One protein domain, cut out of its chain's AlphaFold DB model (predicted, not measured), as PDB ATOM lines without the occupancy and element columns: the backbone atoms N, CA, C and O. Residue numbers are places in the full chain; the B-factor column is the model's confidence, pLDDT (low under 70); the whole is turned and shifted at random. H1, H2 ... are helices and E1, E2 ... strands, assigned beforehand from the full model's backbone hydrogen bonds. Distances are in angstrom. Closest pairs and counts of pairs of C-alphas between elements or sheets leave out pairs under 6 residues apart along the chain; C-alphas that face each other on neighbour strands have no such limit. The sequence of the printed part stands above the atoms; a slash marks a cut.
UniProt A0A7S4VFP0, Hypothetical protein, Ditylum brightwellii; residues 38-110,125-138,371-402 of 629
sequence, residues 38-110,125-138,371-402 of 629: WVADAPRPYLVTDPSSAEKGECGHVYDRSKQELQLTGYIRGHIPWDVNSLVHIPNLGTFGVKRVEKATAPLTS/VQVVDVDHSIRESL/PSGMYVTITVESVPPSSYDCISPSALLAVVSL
ATOM      1  N   TRP A  38     161.039 150.206 140.643       81.19
ATOM      2  CA  TRP A  38     162.384 150.561 140.173       81.19
ATOM      3  C   TRP A  38     162.587 152.064 139.886       81.19
ATOM      4  O   TRP A  38     163.710 152.479 139.647       81.19
ATOM      5  N   VAL A  39     161.517 152.865 139.866       82.56
ATOM      6  CA  VAL A  39     161.546 154.338 139.773       82.56
ATOM      7  C   VAL A  39     161.269 154.973 141.138       82.56
ATOM      8  O   VAL A  39     161.827 156.012 141.444       82.56
ATOM      9  N   ALA A  40     160.397 154.359 141.944       73.56
ATOM     10  CA  ALA A  40     160.025 154.834 143.275       73.56
ATOM     11  C   ALA A  40     161.122 154.570 144.317       73.56
ATOM     12  O   ALA A  40     161.476 155.460 145.078       73.56
ATOM     13  N   ASP A  41     161.637 153.340 144.325       68.19
ATOM     14  CA  ASP A  41     162.648 152.849 145.260       68.19
ATOM     15  C   ASP A  41     164.064 153.185 144.765       68.19
ATOM     16  O   ASP A  41     165.023 153.066 145.523       68.19
ATOM     17  N   ALA A  42     164.217 153.571 143.490       70.19
ATOM     18  CA  ALA A  42     165.496 154.036 142.976       70.19
ATOM     19  C   ALA A  42     165.662 155.541 143.242       70.19
ATOM     20  O   ALA A  42     164.791 156.326 142.859       70.19
ATOM     21  N   PRO A  43     166.803 155.956 143.807       76.19
ATOM     22  CA  PRO A  43     167.097 157.342 144.142       76.19
ATOM     23  C   PRO A  43     167.440 158.188 142.900       76.19
ATOM     24  O   PRO A  43     168.559 158.658 142.748       76.19
ATOM     25  N   ARG A  44     166.515 158.353 141.948       86.94
ATOM     26  CA  ARG A  44     166.784 159.091 140.698       86.94
ATOM     27  C   ARG A  44     165.783 160.213 140.486       86.94
ATOM     28  O   ARG A  44     164.609 159.917 140.235       86.94
ATOM     29  N   PRO A  45     166.217 161.481 140.510       89.56
ATOM     30  CA  PRO A  45     165.377 162.557 140.032       89.56
ATOM     31  C   PRO A  45     165.264 162.485 138.504       89.56
ATOM     32  O   PRO A  45     166.226 162.193 137.786       89.56
ATOM     33  N   TYR A  46     164.054 162.710 138.004       91.00
ATOM     34  CA  TYR A  46     163.745 162.713 136.584       91.00
ATOM     35  C   TYR A  46     162.805 163.865 136.233       91.00
ATOM     36  O   TYR A  46     161.934 164.245 137.012       91.00
ATOM     37  N   LEU A  47     162.944 164.398 135.030       90.94
ATOM     38  CA  LEU A  47     162.098 165.437 134.465       90.94
ATOM     39  C   LEU A  47     161.402 164.887 133.222       90.94
ATOM     40  O   LEU A  47     161.971 164.108 132.462       90.94
ATOM     41  N   VAL A  48     160.143 165.265 133.025       89.38
ATOM     42  CA  VAL A  48     159.394 164.959 131.798       89.38
ATOM     43  C   VAL A  48     159.050 166.279 131.134       89.38
ATOM     44  O   VAL A  48     158.501 167.158 131.803       89.38
ATOM     45  N   THR A  49     159.367 166.409 129.847       87.56
ATOM     46  CA  THR A  49     159.117 167.644 129.099       87.56
ATOM     47  C   THR A  49     157.626 167.946 129.013       87.56
ATOM     48  O   THR A  49     156.833 167.051 128.710       87.56
ATOM     49  N   ASP A  50     157.250 169.201 129.242       82.62
ATOM     50  CA  ASP A  50     155.867 169.669 129.143       82.62
ATOM     51  C   ASP A  50     155.598 170.242 127.739       82.62
ATOM     52  O   ASP A  50     156.328 171.123 127.308       82.62
ATOM     53  N   PRO A  51     154.582 169.789 126.985       70.88
ATOM     54  CA  PRO A  51     154.279 170.350 125.665       70.88
ATOM     55  C   PRO A  51     153.724 171.787 125.698       70.88
ATOM     56  O   PRO A  51     153.613 172.410 124.648       70.88
ATOM     57  N   SER A  52     153.332 172.315 126.861       61.88
ATOM     58  CA  SER A  52     152.659 173.621 126.967       61.88
ATOM     59  C   SER A  52     153.587 174.842 126.984       61.88
ATOM     60  O   SER A  52     153.102 175.966 126.879       61.88
ATOM     61  N   SER A  53     154.900 174.644 127.092       56.66
ATOM     62  CA  SER A  53     155.905 175.715 127.148       56.66
ATOM     63  C   SER A  53     156.429 176.177 125.792       56.66
ATOM     64  O   SER A  53     157.128 177.185 125.728       56.66
ATOM     65  N   ALA A  54     156.125 175.470 124.703       55.81
ATOM     66  CA  ALA A  54     156.623 175.847 123.390       55.81
ATOM     67  C   ALA A  54     155.726 176.908 122.738       55.81
ATOM     68  O   ALA A  54     154.548 176.670 122.458       55.81
ATOM     69  N   GLU A  55     156.312 178.048 122.380       51.47
ATOM     70  CA  GLU A  55     155.637 179.167 121.704       51.47
ATOM     71  C   GLU A  55     155.059 178.815 120.310       51.47
ATOM     72  O   GLU A  55     154.365 179.630 119.702       51.47
ATOM     73  N   LYS A  56     155.316 177.606 119.781       46.47
ATOM     74  CA  LYS A  56     154.932 177.169 118.421       46.47
ATOM     75  C   LYS A  56     154.235 175.804 118.330       46.47
ATOM     76  O   LYS A  56     154.201 175.216 117.255       46.47
ATOM     77  N   GLY A  57     153.648 175.291 119.412       47.31
ATOM     78  CA  GLY A  57     152.873 174.036 119.361       47.31
ATOM     79  C   GLY A  57     153.702 172.765 119.108       47.31
ATOM     80  O   GLY A  57     153.135 171.712 118.816       47.31
ATOM     81  N   GLU A  58     155.024 172.858 119.233       51.50
ATOM     82  CA  GLU A  58     155.954 171.726 119.293       51.50
ATOM     83  C   GLU A  58     156.142 171.305 120.765       51.50
ATOM     84  O   GLU A  58     155.709 172.008 121.672       51.50
ATOM     85  N   CYS A  59     156.673 170.119 121.061       57.06
ATOM     86  CA  CYS A  59     156.854 169.700 122.460       57.06
ATOM     87  C   CYS A  59     157.885 170.592 123.182       57.06
ATOM     88  O   CYS A  59     158.691 171.227 122.519       57.06
ATOM     89  N   GLY A  60     157.868 170.659 124.525       65.50
ATOM     90  CA  GLY A  60     158.687 171.578 125.350       65.50
ATOM     91  C   GLY A  60     160.194 171.322 125.378       65.50
ATOM     92  O   GLY A  60     160.824 171.422 126.437       65.50
ATOM     93  N   HIS A  61     160.759 170.963 124.231       78.06
ATOM     94  CA  HIS A  61     162.175 170.862 123.966       78.06
ATOM     95  C   HIS A  61     162.543 171.729 122.753       78.06
ATOM     96  O   HIS A  61     161.863 171.704 121.732       78.06
ATOM     97  N   VAL A  62     163.617 172.507 122.871       82.75
ATOM     98  CA  VAL A  62     164.115 173.397 121.812       82.75
ATOM     99  C   VAL A  62     165.574 173.057 121.552       82.75
ATOM    100  O   VAL A  62     166.373 173.014 122.485       82.75
ATOM    101  N   TYR A  63     165.924 172.804 120.291       84.94
ATOM    102  CA  TYR A  63     167.289 172.457 119.898       84.94
ATOM    103  C   TYR A  63     167.936 173.573 119.077       84.94
ATOM    104  O   TYR A  63     167.469 173.907 117.984       84.94
ATOM    105  N   ASP A  64     169.038 174.125 119.584       85.19
ATOM    106  CA  ASP A  64     169.867 175.082 118.856       85.19
ATOM    107  C   ASP A  64     170.971 174.335 118.096       85.19
ATOM    108  O   ASP A  64     171.992 173.923 118.656       85.19
ATOM    109  N   ARG A  65     170.776 174.190 116.778       83.12
ATOM    110  CA  ARG A  65     171.728 173.528 115.871       83.12
ATOM    111  C   ARG A  65     173.093 174.212 115.822       83.12
ATOM    112  O   ARG A  65     174.081 173.541 115.541       83.12
ATOM    113  N   SER A  66     173.158 175.524 116.060       85.12
ATOM    114  CA  SER A  66     174.412 176.278 115.958       85.12
ATOM    115  C   SER A  66     175.342 176.011 117.140       85.12
ATOM    116  O   SER A  66     176.558 175.946 116.965       85.12
ATOM    117  N   LYS A  67     174.762 175.805 118.328       83.06
ATOM    118  CA  LYS A  67     175.491 175.577 119.582       83.06
ATOM    119  C   LYS A  67     175.505 174.118 120.030       83.06
ATOM    120  O   LYS A  67     176.217 173.796 120.972       83.06
ATOM    121  N   GLN A  68     174.744 173.246 119.362       87.62
ATOM    122  CA  GLN A  68     174.518 171.855 119.778       87.62
ATOM    123  C   GLN A  68     173.929 171.760 121.195       87.62
ATOM    124  O   GLN A  68     174.272 170.870 121.976       87.62
ATOM    125  N   GLU A  69     173.036 172.697 121.520       89.69
ATOM    126  CA  GLU A  69     172.406 172.822 122.835       89.69
ATOM    127  C   GLU A  69     170.944 172.386 122.775       89.69
ATOM    128  O   GLU A  69     170.198 172.790 121.878       89.69
ATOM    129  N   LEU A  70     170.528 171.574 123.746       88.50
ATOM    130  CA  LEU A  70     169.149 171.116 123.889       88.50
ATOM    131  C   LEU A  70     168.547 171.693 125.170       88.50
ATOM    132  O   LEU A  70     169.019 171.403 126.268       88.50
ATOM    133  N   GLN A  71     167.496 172.493 125.028       89.50
ATOM    134  CA  GLN A  71     166.733 173.052 126.140       89.50
ATOM    135  C   GLN A  71     165.517 172.179 126.419       89.50
ATOM    136  O   GLN A  71     164.761 171.862 125.504       89.50
ATOM    137  N   LEU A  72     165.323 171.792 127.677       89.50
ATOM    138  CA  LEU A  72     164.269 170.882 128.120       89.50
ATOM    139  C   LEU A  72     163.508 171.529 129.270       89.50
ATOM    140  O   LEU A  72     164.087 171.805 130.317       89.50
ATOM    141  N   THR A  73     162.211 171.756 129.082       89.12
ATOM    142  CA  THR A  73     161.362 172.444 130.067       89.12
ATOM    143  C   THR A  73     160.372 171.478 130.703       89.12
ATOM    144  O   THR A  73     159.682 170.729 130.006       89.12
ATOM    145  N   GLY A  74     160.292 171.451 132.032       88.69
ATOM    146  CA  GLY A  74     159.385 170.539 132.721       88.69
ATOM    147  C   GLY A  74     159.471 170.584 134.241       88.69
ATOM    148  O   GLY A  74     160.186 171.388 134.833       88.69
ATOM    149  N   TYR A  75     158.715 169.689 134.876       88.44
ATOM    150  CA  TYR A  75     158.703 169.543 136.331       88.44
ATOM    151  C   TYR A  75     159.699 168.479 136.786       88.44
ATOM    152  O   TYR A  75     159.671 167.353 136.273       88.44
ATOM    153  N   ILE A  76     160.498 168.803 137.803       89.12
ATOM    154  CA  ILE A  76     161.351 167.830 138.495       89.12
ATOM    155  C   ILE A  76     160.462 166.869 139.290       89.12
ATOM    156  O   ILE A  76     159.597 167.285 140.064       89.12
ATOM    157  N   ARG A  77     160.678 165.568 139.110       87.50
ATOM    158  CA  ARG A  77     159.984 164.482 139.807       87.50
ATOM    159  C   ARG A  77     161.001 163.545 140.450       87.50
ATOM    160  O   ARG A  77     162.102 163.373 139.946       87.50
ATOM    161  N   GLY A  78     160.599 162.904 141.541       81.81
ATOM    162  CA  GLY A  78     161.458 162.022 142.330       81.81
ATOM    163  C   GLY A  78     161.456 162.424 143.800       81.81
ATOM    164  O   GLY A  78     160.977 163.499 144.155       81.81
ATOM    165  N   HIS A  79     161.951 161.530 144.651       79.19
ATOM    166  CA  HIS A  79     162.087 161.789 146.087       79.19
ATOM    167  C   HIS A  79     163.341 162.599 146.424       79.19
ATOM    168  O   HIS A  79     163.371 163.276 147.442       79.19
ATOM    169  N   ILE A  80     164.341 162.552 145.544       84.25
ATOM    170  CA  ILE A  80     165.628 163.219 145.716       84.25
ATOM    171  C   ILE A  80     165.623 164.538 144.950       84.25
ATOM    172  O   ILE A  80     165.038 164.598 143.861       84.25
ATOM    173  N   PRO A  81     166.240 165.594 145.498       86.62
ATOM    174  CA  PRO A  81     166.415 166.845 144.783       86.62
ATOM    175  C   PRO A  81     167.374 166.693 143.597       86.62
ATOM    176  O   PRO A  81     168.313 165.899 143.606       86.62
ATOM    177  N   TRP A  82     167.119 167.455 142.545       88.31
ATOM    178  CA  TRP A  82     167.921 167.429 141.331       88.31
ATOM    179  C   TRP A  82     169.286 168.066 141.577       88.31
ATOM    180  O   TRP A  82     169.344 169.224 141.969       88.31
ATOM    181  N   ASP A  83     170.364 167.337 141.310       87.50
ATOM    182  CA  ASP A  83     171.727 167.864 141.357       87.50
ATOM    183  C   ASP A  83     172.094 168.494 140.006       87.50
ATOM    184  O   ASP A  83     171.867 167.903 138.949       87.50
ATOM    185  N   VAL A  84     172.614 169.720 140.026       86.19
ATOM    186  CA  VAL A  84     173.011 170.459 138.820       86.19
ATOM    187  C   VAL A  84     174.340 169.940 138.255       86.19
ATOM    188  O   VAL A  84     174.550 169.998 137.043       86.19
ATOM    189  N   ASN A  85     175.201 169.364 139.098       87.56
ATOM    190  CA  ASN A  85     176.525 168.871 138.707       87.56
ATOM    191  C   ASN A  85     176.495 167.439 138.153       87.56
ATOM    192  O   ASN A  85     177.458 166.989 137.521       87.56
ATOM    193  N   SER A  86     175.402 166.707 138.376       88.12
ATOM    194  CA  SER A  86     175.274 165.325 137.932       88.12
ATOM    195  C   SER A  86     175.130 165.218 136.410       88.12
ATOM    196  O   SER A  86     174.604 166.091 135.712       88.12
ATOM    197  N   LEU A  87     175.598 164.094 135.866       91.38
ATOM    198  CA  LEU A  87     175.369 163.772 134.464       91.38
ATOM    199  C   LEU A  87     173.914 163.375 134.237       91.38
ATOM    200  O   LEU A  87     173.266 162.742 135.073       91.38
ATOM    201  N   VAL A  88     173.425 163.679 133.044       92.25
ATOM    202  CA  VAL A  88     172.034 163.468 132.677       92.25
ATOM    203  C   VAL A  88     171.943 162.489 131.526       92.25
ATOM    204  O   VAL A  88     172.687 162.569 130.553       92.25
ATOM    205  N   HIS A  89     171.004 161.556 131.610       91.75
ATOM    206  CA  HIS A  89     170.689 160.642 130.528       91.75
ATOM    207  C   HIS A  89     169.312 160.946 129.945       91.75
ATOM    208  O   HIS A  89     168.316 161.030 130.669       91.75
ATOM    209  N   ILE A  90     169.269 161.072 128.621       90.06
ATOM    210  CA  ILE A  90     168.040 161.247 127.856       90.06
ATOM    211  C   ILE A  90     167.851 159.983 127.006       90.06
ATOM    212  O   ILE A  90     168.690 159.707 126.145       90.06
ATOM    213  N   PRO A  91     166.773 159.203 127.218       86.75
ATOM    214  CA  PRO A  91     166.545 157.972 126.477       86.75
ATOM    215  C   PRO A  91     166.447 158.218 124.969       86.75
ATOM    216  O   PRO A  91     165.663 159.052 124.514       86.75
ATOM    217  N   ASN A  92     167.155 157.401 124.200       79.88
ATOM    218  CA  ASN A  92     167.341 157.476 122.745       79.88
ATOM    219  C   ASN A  92     168.261 158.589 122.203       79.88
ATOM    220  O   ASN A  92     168.493 158.607 120.995       79.88
ATOM    221  N   LEU A  93     168.802 159.470 123.051       81.94
ATOM    222  CA  LEU A  93     169.827 160.453 122.673       81.94
ATOM    223  C   LEU A  93     171.215 160.121 123.231       81.94
ATOM    224  O   LEU A  93     172.204 160.323 122.528       81.94
ATOM    225  N   GLY A  94     171.292 159.676 124.487       85.38
ATOM    226  CA  GLY A  94     172.542 159.350 125.168       85.38
ATOM    227  C   GLY A  94     172.701 160.026 126.530       85.38
ATOM    228  O   GLY A  94     171.738 160.446 127.176       85.38
ATOM    229  N   THR A  95     173.938 160.057 127.021       89.56
ATOM    230  CA  THR A  95     174.317 160.722 128.275       89.56
ATOM    231  C   THR A  95     175.051 162.017 127.963       89.56
ATOM    232  O   THR A  95     175.925 162.029 127.102       89.56
ATOM    233  N   PHE A  96     174.700 163.085 128.673       90.75
ATOM    234  CA  PHE A  96     175.193 164.431 128.430       90.75
ATOM    235  C   PHE A  96     175.425 165.195 129.729       90.75
ATOM    236  O   PHE A  96     174.965 164.819 130.811       90.75
ATOM    237  N   GLY A  97     176.132 166.306 129.576       89.31
ATOM    238  CA  GLY A  97     176.308 167.314 130.597       89.31
ATOM    239  C   GLY A  97     175.182 168.312 130.690       89.31
ATOM    240  O   GLY A  97     174.686 168.779 129.665       89.31
ATOM    241  N   VAL A  98     174.856 168.726 131.909       89.25
ATOM    242  CA  VAL A  98     174.113 169.968 132.114       89.25
ATOM    243  C   VAL A  98     175.078 171.140 131.951       89.25
ATOM    244  O   VAL A  98     176.202 171.093 132.451       89.25
ATOM    245  N   LYS A  99     174.638 172.172 131.228       86.62
ATOM    246  CA  LYS A  99     175.345 173.451 131.095       86.62
ATOM    247  C   LYS A  99     174.858 174.466 132.126       86.62
ATOM    248  O   LYS A  99     175.659 175.139 132.756       86.62
ATOM    249  N   ARG A 100     173.535 174.586 132.263       86.38
ATOM    250  CA  ARG A 100     172.870 175.457 133.241       86.38
ATOM    251  C   ARG A 100     171.428 175.023 133.463       86.38
ATOM    252  O   ARG A 100     170.814 174.429 132.564       86.38
ATOM    253  N   VAL A 101     170.885 175.367 134.626       86.12
ATOM    254  CA  VAL A 101     169.470 175.162 134.956       86.12
ATOM    255  C   VAL A 101     168.826 176.499 135.295       86.12
ATOM    256  O   VAL A 101     169.293 177.228 136.163       86.12
ATOM    257  N   GLU A 102     167.736 176.820 134.609       86.44
ATOM    258  CA  GLU A 102     166.980 178.055 134.805       86.44
ATOM    259  C   GLU A 102     165.647 177.729 135.487       86.44
ATOM    260  O   GLU A 102     164.929 176.815 135.066       86.44
ATOM    261  N   LYS A 103     165.286 178.466 136.541       80.69
ATOM    262  CA  LYS A 103     163.939 178.368 137.122       80.69
ATOM    263  C   LYS A 103     162.938 179.028 136.171       80.69
ATOM    264  O   LYS A 103     163.083 180.201 135.840       80.69
ATOM    265  N   ALA A 104     161.916 178.285 135.749       75.00
ATOM    266  CA  ALA A 104     160.889 178.773 134.831       75.00
ATOM    267  C   ALA A 104     159.536 178.920 135.540       75.00
ATOM    268  O   ALA A 104     159.214 178.179 136.473       75.00
ATOM    269  N   THR A 105     158.698 179.849 135.078       72.56
ATOM    270  CA  THR A 105     157.352 180.039 135.637       72.56
ATOM    271  C   THR A 105     156.392 179.003 135.059       72.56
ATOM    272  O   THR A 105     156.181 178.932 133.851       72.56
ATOM    273  N   ALA A 106     155.783 178.195 135.930       70.69
ATOM    274  CA  ALA A 106     154.862 177.143 135.520       70.69
ATOM    275  C   ALA A 106     153.615 177.704 134.784       70.69
ATOM    276  O   ALA A 106     152.976 178.650 135.265       70.69
ATOM    277  N   PRO A 107     153.182 177.079 133.672       65.88
ATOM    278  CA  PRO A 107     152.070 177.576 132.853       65.88
ATOM    279  C   PRO A 107     150.699 177.483 133.550       65.88
ATOM    280  O   PRO A 107     149.779 178.230 133.229       65.88
ATOM    281  N   LEU A 108     150.537 176.591 134.534       59.72
ATOM    282  CA  LEU A 108     149.285 176.449 135.295       59.72
ATOM    283  C   LEU A 108     149.166 177.439 136.466       59.72
ATOM    284  O   LEU A 108     148.057 177.744 136.904       59.72
ATOM    285  N   THR A 109     150.284 177.958 136.979       55.44
ATOM    286  CA  THR A 109     150.281 178.968 138.051       55.44
ATOM    287  C   THR A 109     150.005 180.373 137.524       55.44
ATOM    288  O   THR A 109     149.352 181.156 138.213       55.44
ATOM    289  N   SER A 110     150.400 180.676 136.284       50.91
ATOM    290  CA  SER A 110     150.112 181.967 135.639       50.91
ATOM    291  C   SER A 110     148.610 182.186 135.401       50.91
ATOM    292  O   SER A 110     148.122 183.307 135.526       50.91
ATOM    293  N   VAL A 125     164.864 185.392 136.496       51.97
ATOM    294  CA  VAL A 125     165.178 183.996 136.178       51.97
ATOM    295  C   VAL A 125     166.424 183.636 136.974       51.97
ATOM    296  O   VAL A 125     167.536 183.980 136.590       51.97
ATOM    297  N   GLN A 126     166.243 182.970 138.113       57.28
ATOM    298  CA  GLN A 126     167.363 182.435 138.874       57.28
ATOM    299  C   GLN A 126     168.008 181.324 138.045       57.28
ATOM    300  O   GLN A 126     167.451 180.228 137.895       57.28
ATOM    301  N   VAL A 127     169.164 181.649 137.475       64.88
ATOM    302  CA  VAL A 127     170.052 180.710 136.799       64.88
ATOM    303  C   VAL A 127     170.947 180.091 137.862       64.88
ATOM    304  O   VAL A 127     171.612 180.804 138.609       64.88
ATOM    305  N   VAL A 128     170.936 178.765 137.948       73.38
ATOM    306  CA  VAL A 128     171.921 178.013 138.722       73.38
ATOM    307  C   VAL A 128     172.955 177.496 137.729       73.38
ATOM    308  O   VAL A 128     172.641 176.660 136.872       73.38
ATOM    309  N   ASP A 129     174.160 178.055 137.806       71.88
ATOM    310  CA  ASP A 129     175.286 177.659 136.963       71.88
ATOM    311  C   ASP A 129     175.936 176.371 137.491       71.88
ATOM    312  O   ASP A 129     175.963 176.113 138.695       71.88
ATOM    313  N   VAL A 130     176.424 175.543 136.565       76.88
ATOM    314  CA  VAL A 130     177.065 174.251 136.853       76.88
ATOM    315  C   VAL A 130     178.549 174.472 137.134       76.88
ATOM    316  O   VAL A 130     179.222 175.150 136.354       76.88
ATOM    317  N   ASP A 131     179.091 173.838 138.176       75.56
ATOM    318  CA  ASP A 131     180.543 173.784 138.360       75.56
ATOM    319  C   ASP A 131     181.129 172.604 137.574       75.56
ATOM    320  O   ASP A 131     180.941 171.426 137.895       75.56
ATOM    321  N   HIS A 132     181.868 172.925 136.514       74.38
ATOM    322  CA  HIS A 132     182.500 171.932 135.651       74.38
ATOM    323  C   HIS A 132     183.604 171.120 136.353       74.38
ATOM    324  O   HIS A 132     183.968 170.062 135.841       74.38
ATOM    325  N   SER A 133     184.134 171.579 137.491       81.25
ATOM    326  CA  SER A 133     185.262 170.939 138.191       81.25
ATOM    327  C   SER A 133     184.834 169.737 139.034       81.25
ATOM    328  O   SER A 133     185.574 168.762 139.149       81.25
ATOM    329  N   ILE A 134     183.638 169.807 139.623       82.56
ATOM    330  CA  ILE A 134     183.070 168.769 140.502       82.56
ATOM    331  C   ILE A 134     182.399 167.664 139.672       82.56
ATOM    332  O   ILE A 134     182.274 166.515 140.098       82.56
ATOM    333  N   ARG A 135     181.965 168.009 138.460       81.44
ATOM    334  CA  ARG A 135     181.204 167.136 137.575       81.44
ATOM    335  C   ARG A 135     181.990 165.894 137.135       81.44
ATOM    336  O   ARG A 135     183.144 165.963 136.715       81.44
ATOM    337  N   GLU A 136     181.306 164.746 137.130       81.69
ATOM    338  CA  GLU A 136     181.865 163.496 136.605       81.69
ATOM    339  C   GLU A 136     182.202 163.591 135.104       81.69
ATOM    340  O   GLU A 136     181.474 164.186 134.302       81.69
ATOM    341  N   SER A 137     183.296 162.932 134.705       84.38
ATOM    342  CA  SER A 137     183.721 162.867 133.306       84.38
ATOM    343  C   SER A 137     182.671 162.199 132.413       84.38
ATOM    344  O   SER A 137     182.089 161.159 132.739       84.38
ATOM    345  N   LEU A 138     182.477 162.769 131.221       84.50
ATOM    346  CA  LEU A 138     181.603 162.203 130.194       84.50
ATOM    347  C   LEU A 138     182.203 160.942 129.543       84.50
ATOM    348  O   LEU A 138     181.479 160.170 128.911       84.50
ATOM    349  N   PRO A 371     164.777 171.426 144.572       84.25
ATOM    350  CA  PRO A 371     163.714 170.602 145.132       84.25
ATOM    351  C   PRO A 371     162.821 169.955 144.071       84.25
ATOM    352  O   PRO A 371     162.599 170.476 142.972       84.25
ATOM    353  N   SER A 372     162.231 168.819 144.443       85.56
ATOM    354  CA  SER A 372     161.215 168.156 143.628       85.56
ATOM    355  C   SER A 372     159.943 169.013 143.516       85.56
ATOM    356  O   SER A 372     159.560 169.740 144.431       85.56
ATOM    357  N   GLY A 373     159.281 168.957 142.359       83.75
ATOM    358  CA  GLY A 373     158.077 169.742 142.065       83.75
ATOM    359  C   GLY A 373     158.328 171.132 141.474       83.75
ATOM    360  O   GLY A 373     157.372 171.759 141.015       83.75
ATOM    361  N   MET A 374     159.578 171.602 141.414       84.44
ATOM    362  CA  MET A 374     159.915 172.848 140.716       84.44
ATOM    363  C   MET A 374     159.786 172.713 139.196       84.44
ATOM    364  O   MET A 374     160.026 171.642 138.631       84.44
ATOM    365  N   TYR A 375     159.420 173.820 138.545       88.19
ATOM    366  CA  TYR A 375     159.388 173.946 137.090       88.19
ATOM    367  C   TYR A 375     160.689 174.590 136.604       88.19
ATOM    368  O   TYR A 375     161.040 175.691 137.033       88.19
ATOM    369  N   VAL A 376     161.431 173.875 135.762       88.75
ATOM    370  CA  VAL A 376     162.791 174.255 135.363       88.75
ATOM    371  C   VAL A 376     163.013 174.057 133.870       88.75
ATOM    372  O   VAL A 376     162.406 173.182 133.244       88.75
ATOM    373  N   THR A 377     163.929 174.851 133.329       89.69
ATOM    374  CA  THR A 377     164.488 174.729 131.985       89.69
ATOM    375  C   THR A 377     165.936 174.268 132.107       89.69
ATOM    376  O   THR A 377     166.793 174.999 132.600       89.69
ATOM    377  N   ILE A 378     166.226 173.044 131.672       90.00
ATOM    378  CA  ILE A 378     167.573 172.463 131.686       90.00
ATOM    379  C   ILE A 378     168.187 172.649 130.302       90.00
ATOM    380  O   ILE A 378     167.605 172.206 129.313       90.00
ATOM    381  N   THR A 379     169.366 173.272 130.230       90.94
ATOM    382  CA  THR A 379     170.147 173.360 128.987       90.94
ATOM    383  C   THR A 379     171.259 172.320 129.013       90.94
ATOM    384  O   THR A 379     172.118 172.338 129.895       90.94
ATOM    385  N   VAL A 380     171.238 171.414 128.041       90.44
ATOM    386  CA  VAL A 380     172.189 170.312 127.880       90.44
ATOM    387  C   VAL A 380     173.183 170.653 126.771       90.44
ATOM    388  O   VAL A 380     172.784 171.163 125.722       90.44
ATOM    389  N   GLU A 381     174.464 170.370 126.996       88.50
ATOM    390  CA  GLU A 381     175.547 170.642 126.041       88.50
ATOM    391  C   GLU A 381     175.909 169.426 125.171       88.50
ATOM    392  O   GLU A 381     175.708 168.275 125.561       88.50
ATOM    393  N   SER A 382     176.542 169.694 124.022       85.12
ATOM    394  CA  SER A 382     177.186 168.690 123.158       85.12
ATOM    395  C   SER A 382     176.251 167.594 122.629       85.12
ATOM    396  O   SER A 382     176.653 166.437 122.497       85.12
ATOM    397  N   VAL A 383     175.001 167.939 122.303       85.38
ATOM    398  CA  VAL A 383     174.046 166.992 121.705       85.38
ATOM    399  C   VAL A 383     174.255 166.936 120.184       85.38
ATOM    400  O   VAL A 383     174.049 167.953 119.514       85.38
ATOM    401  N   PRO A 384     174.620 165.776 119.597       84.94
ATOM    402  CA  PRO A 384     174.834 165.659 118.157       84.94
ATOM    403  C   PRO A 384     173.543 165.923 117.363       84.94
ATOM    404  O   PRO A 384     172.511 165.324 117.686       84.94
ATOM    405  N   PRO A 385     173.588 166.721 116.276       82.75
ATOM    406  CA  PRO A 385     172.410 166.985 115.446       82.75
ATOM    407  C   PRO A 385     171.764 165.706 114.897       82.75
ATOM    408  O   PRO A 385     170.543 165.572 114.902       82.75
ATOM    409  N   SER A 386     172.586 164.721 114.520       81.75
ATOM    410  CA  SER A 386     172.135 163.423 114.007       81.75
ATOM    411  C   SER A 386     171.277 162.636 115.002       81.75
ATOM    412  O   SER A 386     170.364 161.921 114.597       81.75
ATOM    413  N   SER A 387     171.571 162.751 116.301       76.94
ATOM    414  CA  SER A 387     170.823 162.059 117.355       76.94
ATOM    415  C   SER A 387     169.462 162.712 117.587       76.94
ATOM    416  O   SER A 387     168.477 162.015 117.816       76.94
ATOM    417  N   TYR A 388     169.395 164.042 117.488       81.25
ATOM    418  CA  TYR A 388     168.149 164.791 117.631       81.25
ATOM    419  C   TYR A 388     167.214 164.603 116.430       81.25
ATOM    420  O   TYR A 388     166.014 164.423 116.616       81.25
ATOM    421  N   ASP A 389     167.750 164.545 115.208       81.44
ATOM    422  CA  ASP A 389     166.949 164.357 113.988       81.44
ATOM    423  C   ASP A 389     166.209 163.001 113.951       81.44
ATOM    424  O   ASP A 389     165.229 162.835 113.224       81.44
ATOM    425  N   CYS A 390     166.646 162.027 114.757       74.31
ATOM    426  CA  CYS A 390     165.985 160.730 114.913       74.31
ATOM    427  C   CYS A 390     164.727 160.785 115.803       74.31
ATOM    428  O   CYS A 390     163.977 159.807 115.871       74.31
ATOM    429  N   ILE A 391     164.497 161.894 116.507       76.44
ATOM    430  CA  ILE A 391     163.376 162.076 117.428       76.44
ATOM    431  C   ILE A 391     162.258 162.838 116.729       76.44
ATOM    432  O   ILE A 391     162.480 163.838 116.050       76.44
ATOM    433  N   SER A 392     161.019 162.377 116.912       75.88
ATOM    434  CA  SER A 392     159.874 163.126 116.416       75.88
ATOM    435  C   SER A 392     159.694 164.419 117.231       75.88
ATOM    436  O   SER A 392     159.703 164.359 118.460       75.88
ATOM    437  N   PRO A 393     159.433 165.577 116.591       72.38
ATOM    438  CA  PRO A 393     159.227 166.854 117.293       72.38
ATOM    439  C   PRO A 393     158.067 166.842 118.304       72.38
ATOM    440  O   PRO A 393     157.965 167.698 119.179       72.38
ATOM    441  N   SER A 394     157.163 165.865 118.182       74.44
ATOM    442  CA  SER A 394     156.031 165.654 119.084       74.44
ATOM    443  C   SER A 394     156.309 164.638 120.204       74.44
ATOM    444  O   SER A 394     155.381 164.237 120.910       74.44
ATOM    445  N   ALA A 395     157.535 164.120 120.322       78.88
ATOM    446  CA  ALA A 395     157.885 163.146 121.347       78.88
ATOM    447  C   ALA A 395     158.062 163.822 122.710       78.88
ATOM    448  O   ALA A 395     158.709 164.858 122.842       78.88
ATOM    449  N   LEU A 396     157.532 163.184 123.754       83.38
ATOM    450  CA  LEU A 396     157.856 163.555 125.125       83.38
ATOM    451  C   LEU A 396     159.233 162.996 125.477       83.38
ATOM    452  O   LEU A 396     159.451 161.785 125.385       83.38
ATOM    453  N   LEU A 397     160.135 163.868 125.918       87.12
ATOM    454  CA  LEU A 397     161.451 163.474 126.394       87.12
ATOM    455  C   LEU A 397     161.426 163.348 127.916       87.12
ATOM    456  O   LEU A 397     160.867 164.181 128.634       87.12
ATOM    457  N   ALA A 398     162.016 162.262 128.403       89.38
ATOM    458  CA  ALA A 398     162.306 162.077 129.814       89.38
ATOM    459  C   ALA A 398     163.798 162.313 130.031       89.38
ATOM    460  O   ALA A 398     164.619 161.896 129.222       89.38
ATOM    461  N   VAL A 399     164.141 162.973 131.121       91.25
ATOM    462  CA  VAL A 399     165.498 163.397 131.446       91.25
ATOM    463  C   VAL A 399     165.793 162.861 132.830       91.25
ATOM    464  O   VAL A 399     165.004 163.089 133.741       91.25
ATOM    465  N   VAL A 400     166.863 162.097 132.998       92.06
ATOM    466  CA  VAL A 400     167.133 161.379 134.251       92.06
ATOM    467  C   VAL A 400     168.523 161.729 134.736       92.06
ATOM    468  O   VAL A 400     169.482 161.579 133.981       92.06
ATOM    469  N   SER A 401     168.638 162.147 135.993       91.75
ATOM    470  CA  SER A 401     169.940 162.292 136.638       91.75
ATOM    471  C   SER A 401     170.551 160.917 136.879       91.75
ATOM    472  O   SER A 401     169.893 159.992 137.373       91.75
ATOM    473  N   LEU A 402     171.823 160.785 136.538       91.38
ATOM    474  CA  LEU A 402     172.605 159.594 136.812       91.38
ATOM    475  C   LEU A 402     173.108 159.604 138.251       91.38
ATOM    476  O   LEU A 402     173.274 160.661 138.857       91.38
TER     477      LEU A 402
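What this domain is: This is residues 38 to 110, 125 to 138 and 371 to 402 of the 629 residues of the protein "Hypothetical protein" of Ditylum brightwellii (UniProt A0A7S4VFP0). A strongly twisted sheet of nine short strands folds round into a small, loosely formed, nearly closed barrel: E6, E8 and the first part of E3 make one wall, E1, E9, E4 and E5 the other, with E3 bending from the first wall to the second and E5 running on at a sharp turn into E6. E2 extends the first wall along E3 and E7 extends it along E6, while the small helix H2 only grazes the sheet and H1 lies away from it. The printed part has 119 residues in the order E1 E2 E3 E4 E5 E6 H1 E7 E8 H2 E9, with under half of them in named elements, and its class is mostly strand. The sheet is branched, and its neighbour pairs are antiparallel. The whole is compact and rounded, with a radius of gyration of the C-alphas of 13.6 A and spans of 35 by 33 by 32 A.

Where its parts are: The printed part begins at Trp 38, and E1 follows at residues 46 to 49, with C-alpha 46 at (163.745, 162.713, 136.584). E2 is residues 61 to 64, and E3, the longest strand, is residues 69 to 77, 22.6 A from first to last C-alpha. E3 bends by 66 degrees at residue 74, where C-alpha 74 stands at (159.385, 170.539, 132.721). E4 is residues 88 to 90, E5 residues 94 to 96, and E6 residues 98 to 103, 14.1 A long. H1 is residues 107 to 110. After the first cut E7 is residues 127 to 129, and after the second E8 is residues 375 to 380, 16.2 A long. H2 is residues 385 to 388, and E9 is residues 398 to 401, ending with C-alpha 401 at (169.940, 162.292, 136.638).

How they stand to each other: E1 has E3 on one side, with N 46 and O 77 within hydrogen-bond range at 2.8 A, and E9 on the other, with N 47 and O 399 at 2.8 A. E3 has three neighbours: E1 and E2 lie on one side of it and E8 on the other. Their pairing is staggered: E3 pairs with E2 over residues 69 to 72, with E8 over 70 to 75 and with E1 over 74 to 77. E2 and E3 form a hairpin, with N 62 and O 71 2.9 A apart. E8 pairs with E3 through N 72 and O 378, 2.8 A, and on its other side with E6 through N 377 and O 102, 2.8 A. E7 is an edge strand beside E6, with N 128 and O 101 2.9 A apart. E9 has E1 on one side and E4 on the other side, with N 89 and O 400 of the pair E4 and E9 within hydrogen-bond range at 2.8 A. E4 and E5 form a hairpin, with N 96 and O 88 at 2.8 A. E5 runs on into E6 across one residue at 75 degrees, and these two meet only through their link. The closest C-alphas of E4 and E6, those of Val 88 and Val 98, are 6.8 A apart. E8 and E9 are apart. H2 only grazes the sheet with residues 385 to 388, and H1 is not on it. Both helices are too short for an O i to N i+4 pair; the one O i to N i+3 pair is within range in H2 and not in H1.

The domain as a whole: The C-alphas of Asp 41 and Ser 66, the two farthest apart, are 39.3 A from each other. Residues 111 to 124 are not printed, with 15.2 A between C-alphas 110 and 125, and residues 139 to 370 are not printed, with 24.8 A between C-alphas 138 and 371. Of the links that are printed whole, E1 to E2 is long, with 11 residues. The mean pLDDT of the printed part is 80.3, and it is under 70 at residue 41, residues 52 to 60, 107 to 110 and 125 to 127.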